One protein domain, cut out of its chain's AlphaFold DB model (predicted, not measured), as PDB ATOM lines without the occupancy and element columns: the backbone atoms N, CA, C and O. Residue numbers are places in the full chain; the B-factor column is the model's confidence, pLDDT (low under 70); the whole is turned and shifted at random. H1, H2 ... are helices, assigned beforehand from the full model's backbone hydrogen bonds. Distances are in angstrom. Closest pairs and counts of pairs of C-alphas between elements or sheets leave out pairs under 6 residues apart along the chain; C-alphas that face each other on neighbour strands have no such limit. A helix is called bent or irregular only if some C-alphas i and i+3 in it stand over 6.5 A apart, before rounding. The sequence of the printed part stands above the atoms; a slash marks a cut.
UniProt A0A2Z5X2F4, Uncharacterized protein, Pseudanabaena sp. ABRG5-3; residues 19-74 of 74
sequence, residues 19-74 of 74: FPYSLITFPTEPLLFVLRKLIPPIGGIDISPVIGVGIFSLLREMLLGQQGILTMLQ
ATOM      1  N   PHE A  19      18.395  22.038  33.381       66.06
ATOM      2  CA  PHE A  19      18.953  21.113  32.399       66.06
ATOM      3  C   PHE A  19      19.392  19.808  33.095       66.06
ATOM      4  O   PHE A  19      19.960  19.890  34.185       66.06
ATOM      5  N   PRO A  20      19.153  18.611  32.517       64.94
ATOM      6  CA  PRO A  20      18.595  18.330  31.185       64.94
ATOM      7  C   PRO A  20      17.062  18.199  31.141       64.94
ATOM      8  O   PRO A  20      16.490  18.075  30.060       64.94
ATOM      9  N   TYR A  21      16.375  18.249  32.284       66.75
ATOM     10  CA  TYR A  21      14.927  18.028  32.382       66.75
ATOM     11  C   TYR A  21      14.106  19.043  31.573       66.75
ATOM     12  O   TYR A  21      13.063  18.691  31.018       66.75
ATOM     13  N   SER A  22      14.611  20.268  31.398       68.12
ATOM     14  CA  SER A  22      13.987  21.281  30.535       68.12
ATOM     15  C   SER A  22      13.776  20.815  29.086       68.12
ATOM     16  O   SER A  22      12.825  21.274  28.464       68.12
ATOM     17  N   LEU A  23      14.603  19.907  28.546       71.56
ATOM     18  CA  LEU A  23      14.439  19.397  27.173       71.56
ATOM     19  C   LEU A  23      13.166  18.561  27.010       71.56
ATOM     20  O   LEU A  23      12.535  18.587  25.959       71.56
ATOM     21  N   ILE A  24      12.787  17.831  28.057       67.56
ATOM     22  CA  ILE A  24      11.587  16.984  28.070       67.56
ATOM     23  C   ILE A  24      10.364  17.827  28.442       67.56
ATOM     24  O   ILE A  24       9.272  17.638  27.900       67.56
ATOM     25  N   THR A  25      10.558  18.789  29.347       67.12
ATOM     26  CA  THR A  25       9.480  19.637  29.860       67.12
ATOM     27  C   THR A  25       9.016  20.670  28.827       67.12
ATOM     28  O   THR A  25       7.822  20.897  28.706       67.12
ATOM     29  N   PHE A  26       9.916  21.245  28.023       71.31
ATOM     30  CA  PHE A  26       9.581  22.290  27.043       71.31
ATOM     31  C   PHE A  26       8.516  21.886  25.997       71.31
ATOM     32  O   PHE A  26       7.552  22.632  25.825       71.31
ATOM     33  N   PRO A  27       8.601  20.719  25.323       74.62
ATOM     34  CA  PRO A  27       7.570  20.315  24.363       74.62
ATOM     35  C   PRO A  27       6.257  19.876  25.028       74.62
ATOM     36  O   PRO A  27       5.201  19.925  24.402       74.62
ATOM     37  N   THR A  28       6.304  19.435  26.288       69.00
ATOM     38  CA  THR A  28       5.140  18.877  26.995       69.00
ATOM     39  C   THR A  28       4.408  19.907  27.860       69.00
ATOM     40  O   THR A  28       3.212  19.753  28.108       69.00
ATOM     41  N   GLU A  29       5.071  20.993  28.262       74.62
ATOM     42  CA  GLU A  29       4.504  22.085  29.061       74.62
ATOM     43  C   GLU A  29       3.225  22.706  28.484       74.62
ATOM     44  O   GLU A  29       2.263  22.827  29.243       74.62
ATOM     45  N   PRO A  30       3.138  23.086  27.190       78.06
ATOM     46  CA  PRO A  30       1.929  23.719  26.665       78.06
ATOM     47  C   PRO A  30       0.708  22.793  26.735       78.06
ATOM     48  O   PRO A  30      -0.387  23.239  27.077       78.06
ATOM     49  N   LEU A  31       0.897  21.492  26.499       78.56
ATOM     50  CA  LEU A  31      -0.159  20.490  26.636       78.56
ATOM     51  C   LEU A  31      -0.593  20.334  28.102       78.56
ATOM     52  O   LEU A  31      -1.785  20.349  28.414       78.56
ATOM     53  N   LEU A  32       0.377  20.214  29.011       71.88
ATOM     54  CA  LEU A  32       0.115  20.063  30.442       71.88
ATOM     55  C   LEU A  32      -0.527  21.314  31.044       71.88
ATOM     56  O   LEU A  32      -1.374  21.195  31.922       71.88
ATOM     57  N   PHE A  33      -0.185  22.506  30.560       79.12
ATOM     58  CA  PHE A  33      -0.810  23.757  30.980       79.12
ATOM     59  C   PHE A  33      -2.307  23.791  30.646       79.12
ATOM     60  O   PHE A  33      -3.114  24.195  31.481       79.12
ATOM     61  N   VAL A  34      -2.692  23.327  29.453       79.75
ATOM     62  CA  VAL A  34      -4.106  23.217  29.064       79.75
ATOM     63  C   VAL A  34      -4.825  22.173  29.920       79.75
ATOM     64  O   VAL A  34      -5.906  22.447  30.438       79.75
ATOM     65  N   LEU A  35      -4.209  21.008  30.139       78.38
ATOM     66  CA  LEU A  35      -4.786  19.951  30.976       78.38
ATOM     67  C   LEU A  35      -4.967  20.395  32.435       78.38
ATOM     68  O   LEU A  35      -6.029  20.156  33.002       78.38
ATOM     69  N   ARG A  36      -4.002  21.124  33.009       79.31
ATOM     70  CA  ARG A  36      -4.083  21.687  34.372       79.31
ATOM     71  C   ARG A  36      -5.195  22.724  34.534       79.31
ATOM     72  O   ARG A  36      -5.708  22.892  35.636       79.31
ATOM     73  N   LYS A  37      -5.568  23.434  33.462       80.62
ATOM     74  CA  LYS A  37      -6.724  24.349  33.479       80.62
ATOM     75  C   LYS A  37      -8.055  23.607  33.537       80.62
ATOM     76  O   LYS A  37      -9.005  24.128  34.109       80.62
ATOM     77  N   LEU A  38      -8.128  22.426  32.928       81.56
ATOM     78  CA  LEU A  38      -9.330  21.594  32.927       81.56
ATOM     79  C   LEU A  38      -9.437  20.751  34.199       81.56
ATOM     80  O   LEU A  38     -10.533  20.536  34.708       81.56
ATOM     81  N   ILE A  39      -8.301  20.267  34.701       76.25
ATOM     82  CA  ILE A  39      -8.222  19.324  35.813       76.25
ATOM     83  C   ILE A  39      -7.242  19.900  36.834       76.25
ATOM     84  O   ILE A  39      -6.028  19.721  36.694       76.25
ATOM     85  N   PRO A  40      -7.746  20.632  37.844       74.00
ATOM     86  CA  PRO A  40      -6.884  21.203  38.860       74.00
ATOM     87  C   PRO A  40      -6.181  20.090  39.656       74.00
ATOM     88  O   PRO A  40      -6.733  18.995  39.809       74.00
ATOM     89  N   PRO A  41      -4.976  20.352  40.194       74.75
ATOM     90  CA  PRO A  41      -4.264  19.397  41.035       74.75
ATOM     91  C   PRO A  41      -5.130  18.972  42.225       74.75
ATOM     92  O   PRO A  41      -5.598  19.813  42.994       74.75
ATOM     93  N   ILE A  42      -5.332  17.667  42.400       76.94
ATOM     94  CA  ILE A  42      -6.116  17.129  43.517       76.94
ATOM     95  C   ILE A  42      -5.140  16.782  44.639       76.94
ATOM     96  O   ILE A  42      -4.244  15.960  44.460       76.94
ATOM     97  N   GLY A  43      -5.284  17.435  45.794       70.38
ATOM     98  CA  GLY A  43      -4.434  17.173  46.962       70.38
ATOM     99  C   GLY A  43      -2.963  17.575  46.782       70.38
ATOM    100  O   GLY A  43      -2.092  16.938  47.362       70.38
ATOM    101  N   GLY A  44      -2.673  18.595  45.962       69.00
ATOM    102  CA  GLY A  44      -1.301  19.062  45.694       69.00
ATOM    103  C   GLY A  44      -0.517  18.200  44.696       69.00
ATOM    104  O   GLY A  44       0.656  18.464  44.444       69.00
ATOM    105  N   ILE A  45      -1.171  17.192  44.113       67.00
ATOM    106  CA  ILE A  45      -0.595  16.262  43.146       67.00
ATOM    107  C   ILE A  45      -1.090  16.647  41.754       67.00
ATOM    108  O   ILE A  45      -2.296  16.733  41.509       67.00
ATOM    109  N   ASP A  46      -0.163  16.856  40.823       75.62
ATOM    110  CA  ASP A  46      -0.509  17.111  39.429       75.62
ATOM    111  C   ASP A  46      -0.829  15.798  38.696       75.62
ATOM    112  O   ASP A  46       0.058  15.005  38.385       75.62
ATOM    113  N   ILE A  47      -2.115  15.568  38.422       76.50
ATOM    114  CA  ILE A  47      -2.624  14.372  37.725       76.50
ATOM    115  C   ILE A  47      -2.625  14.577  36.195       76.50
ATOM    116  O   ILE A  47      -2.716  13.617  35.426       76.50
ATOM    117  N   SER A  48      -2.445  15.817  35.732       77.88
ATOM    118  CA  SER A  48      -2.468  16.200  34.314       77.88
ATOM    119  C   SER A  48      -1.542  15.362  33.419       77.88
ATOM    120  O   SER A  48      -1.975  14.998  32.324       77.88
ATOM    121  N   PRO A  49      -0.319  14.972  33.844       77.38
ATOM    122  CA  PRO A  49       0.555  14.126  33.031       77.38
ATOM    123  C   PRO A  49      -0.009  12.729  32.781       77.38
ATOM    124  O   PRO A  49       0.073  12.225  31.664       77.38
ATOM    125  N   VAL A  50      -0.625  12.115  33.794       80.19
ATOM    126  CA  VAL A  50      -1.233  10.779  33.669       80.19
ATOM    127  C   VAL A  50      -2.377  10.814  32.660       80.19
ATOM    128  O   VAL A  50      -2.502   9.924  31.820       80.19
ATOM    129  N   ILE A  51      -3.178  11.876  32.707       80.44
ATOM    130  CA  ILE A  51      -4.299  12.076  31.789       80.44
ATOM    131  C   ILE A  51      -3.797  12.357  30.372       80.44
ATOM    132  O   ILE A  51      -4.299  11.758  29.424       80.44
ATOM    133  N   GLY A  52      -2.760  13.186  30.224       83.25
ATOM    134  CA  GLY A  52      -2.115  13.435  28.935       83.25
ATOM    135  C   GLY A  52      -1.612  12.149  28.274       83.25
ATOM    136  O   GLY A  52      -1.905  11.908  27.105       83.25
ATOM    137  N   VAL A  53      -0.936  11.279  29.032       84.75
ATOM    138  CA  VAL A  53      -0.478   9.967  28.540       84.75
ATOM    139  C   VAL A  53      -1.653   9.072  28.135       84.75
ATOM    140  O   VAL A  53      -1.579   8.406  27.101       84.75
ATOM    141  N   GLY A  54      -2.744   9.076  28.907       85.81
ATOM    142  CA  GLY A  54      -3.958   8.322  28.586       85.81
ATOM    143  C   GLY A  54      -4.575   8.750  27.253       85.81
ATOM    144  O   GLY A  54      -4.832   7.909  26.395       85.81
ATOM    145  N   ILE A  55      -4.735  10.059  27.042       86.38
ATOM    146  CA  ILE A  55      -5.289  10.623  25.803       86.38
ATOM    147  C   ILE A  55      -4.395  10.295  24.602       86.38
ATOM    148  O   ILE A  55      -4.887   9.814  23.584       86.38
ATOM    149  N   PHE A  56      -3.080  10.505  24.717       85.12
ATOM    150  CA  PHE A  56      -2.146  10.207  23.627       85.12
ATOM    151  C   PHE A  56      -2.113   8.720  23.267       85.12
ATOM    152  O   PHE A  56      -2.049   8.374  22.089       85.12
ATOM    153  N   SER A  57      -2.189   7.841  24.267       85.50
ATOM    154  CA  SER A  57      -2.241   6.392  24.046       85.50
ATOM    155  C   SER A  57      -3.513   5.983  23.302       85.50
ATOM    156  O   SER A  57      -3.433   5.207  22.354       85.50
ATOM    157  N   LEU A  58      -4.665   6.551  23.675       89.38
ATOM    158  CA  LEU A  58      -5.936   6.302  22.990       89.38
ATOM    159  C   LEU A  58      -5.911   6.793  21.540       89.38
ATOM    160  O   LEU A  58      -6.281   6.051  20.636       89.38
ATOM    161  N   LEU A  59      -5.426   8.015  21.304       89.62
ATOM    162  CA  LEU A  59      -5.295   8.565  19.952       89.62
ATOM    163  C   LEU A  59      -4.368   7.710  19.085       89.62
ATOM    164  O   LEU A  59      -4.693   7.420  17.937       89.62
ATOM    165  N   ARG A  60      -3.230   7.274  19.636       89.56
ATOM    166  CA  ARG A  60      -2.302   6.388  18.931       89.56
ATOM    167  C   ARG A  60      -2.965   5.063  18.567       89.56
ATOM    168  O   ARG A  60      -2.798   4.629  17.437       89.56
ATOM    169  N   GLU A  61      -3.701   4.441  19.481       90.75
ATOM    170  CA  GLU A  61      -4.377   3.169  19.206       90.75
ATOM    171  C   GLU A  61      -5.472   3.329  18.142       90.75
ATOM    172  O   GLU A  61      -5.558   2.531  17.214       90.75
ATOM    173  N   MET A  62      -6.259   4.407  18.197       89.62
ATOM    174  CA  MET A  62      -7.292   4.671  17.186       89.62
ATOM    175  C   MET A  62      -6.713   4.971  15.796       89.62
ATOM    176  O   MET A  62      -7.327   4.632  14.785       89.62
ATOM    177  N   LEU A  63      -5.551   5.622  15.724       90.00
ATOM    178  CA  LEU A  63      -4.933   6.007  14.454       90.00
ATOM    179  C   LEU A  63      -4.045   4.902  13.875       90.00
ATOM    180  O   LEU A  63      -4.157   4.590  12.693       90.00
ATOM    181  N   LEU A  64      -3.173   4.328  14.703       89.81
ATOM    182  CA  LEU A  64      -2.054   3.456  14.324       89.81
ATOM    183  C   LEU A  64      -2.130   2.062  14.962       89.81
ATOM    184  O   LEU A  64      -1.200   1.270  14.813       89.81
ATOM    185  N   GLY A  65      -3.181   1.770  15.729       86.75
ATOM    186  CA  GLY A  65      -3.370   0.460  16.341       86.75
ATOM    187  C   GLY A  65      -3.607  -0.634  15.306       86.75
ATOM    188  O   GLY A  65      -3.671  -0.400  14.095       86.75
ATOM    189  N   GLN A  66      -3.786  -1.856  15.796       82.31
ATOM    190  CA  GLN A  66      -4.038  -3.014  14.935       82.31
ATOM    191  C   GLN A  66      -5.360  -2.880  14.157       82.31
ATOM    192  O   GLN A  66      -5.487  -3.401  13.054       82.31
ATOM    193  N   GLN A  67      -6.318  -2.139  14.722       82.00
ATOM    194  CA  GLN A  67      -7.558  -1.705  14.065       82.00
ATOM    195  C   GLN A  67      -7.548  -0.206  13.724       82.00
ATOM    196  O   GLN A  67      -8.598   0.405  13.541       82.00
ATOM    197  N   GLY A  68      -6.363   0.401  13.692       85.81
ATOM    198  CA  GLY A  68      -6.197   1.828  13.488       85.81
ATOM    199  C   GLY A  68      -6.637   2.257  12.094       85.81
ATOM    200  O   GLY A  68      -6.411   1.549  11.113       85.81
ATOM    201  N   ILE A  69      -7.237   3.443  12.008       85.06
ATOM    202  CA  ILE A  69      -7.770   3.992  10.753       85.06
ATOM    203  C   ILE A  69      -6.682   4.056   9.673       85.06
ATOM    204  O   ILE A  69      -6.945   3.725   8.524       85.06
ATOM    205  N   LEU A  70      -5.458   4.452  10.032       84.44
ATOM    206  CA  LEU A  70      -4.355   4.566   9.076       84.44
ATOM    207  C   LEU A  70      -3.814   3.194   8.664       84.44
ATOM    208  O   LEU A  70      -3.478   3.004   7.501       84.44
ATOM    209  N   THR A  71      -3.793   2.234   9.588       80.81
ATOM    210  CA  THR A  71      -3.391   0.848   9.316       80.81
ATOM    211  C   THR A  71      -4.373   0.149   8.374       80.81
ATOM    212  O   THR A  71      -3.962  -0.675   7.573       80.81
ATOM    213  N   MET A  72      -5.663   0.489   8.450       80.00
ATOM    214  CA  MET A  72      -6.712  -0.047   7.571       80.00
ATOM    215  C   MET A  72      -6.711   0.575   6.165       80.00
ATOM    216  O   MET A  72      -7.350   0.042   5.261       80.00
ATOM    217  N   LEU A  73      -6.053   1.726   5.992       78.88
ATOM    218  CA  LEU A  73      -5.934   2.431   4.712       78.88
ATOM    219  C   LEU A  73      -4.675   2.036   3.918       78.88
ATOM    220  O   LEU A  73      -4.574   2.416   2.750       78.88
ATOM    221  N   GLN A  74      -3.728   1.329   4.545       65.38
ATOM    222  CA  GLN A  74      -2.541   0.749   3.903       65.38
ATOM    223  C   GLN A  74      -2.796  -0.696   3.476       65.38
ATOM    224  O   GLN A  74      -2.241  -1.072   2.421       65.38
TER     225      GLN A  74
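What this domain is: This is residues 19 to 74 of the 74 residues of an uncharacterized protein of Pseudanabaena sp. ABRG5-3 (UniProt A0A2Z5X2F4). Two long helices, H1 and H2, meet near the last part of H1 and the first part of H2 as an L, and the short H3 follows at the far end of H2. Residues 19 to 27 stick out at the end of the H1 arm. The printed part has 56 residues with three named helices, H1, H2, H3, and no named strand: all helix. It is only just loose, close to extended, with a radius of gyration of the C-alphas of 14.8 A, and flat, spanning 44 by 28 by 14 A.

Where its parts are: H1, residues 21 to 38, begins at C-alpha 21 (14.927, 18.028, 32.382) and measures 24.5 A. It has a kink of 60 degrees near residue 28 and is only just irregular: C-alphas 27 and 30 are 7.0 A apart. H2, residues 48 to 64, measures 23.7 A. H3, residues 69 to 73, ends at C-alpha 73 (-5.934, 2.431, 4.712).

How they stand to each other: H1, with residues 31 to 36 alone, touches residues 48 to 52 of H2, about perpendicular at 86 degrees; the closest C-alphas, Leu 35 and Ser 48, are 5.5 A apart. H2 and H3 touch only at the corner, closest at the C-alphas of Leu 63 and Ile 69, 5.1 A. H1 and H3 are apart. Each O i to N i+4 pair is within hydrogen-bond range in H2 and H3, and 10 of 14 in H1.

The domain as a whole: The C-alphas farthest apart, Gly 43 and Gln 74, are 46.1 A apart. The printed part has no cut and no long link. Mean pLDDT of the printed part is 78.5; residues 19 to 22, 24 to 25, 28, 44 to 45 and 74 are under 70.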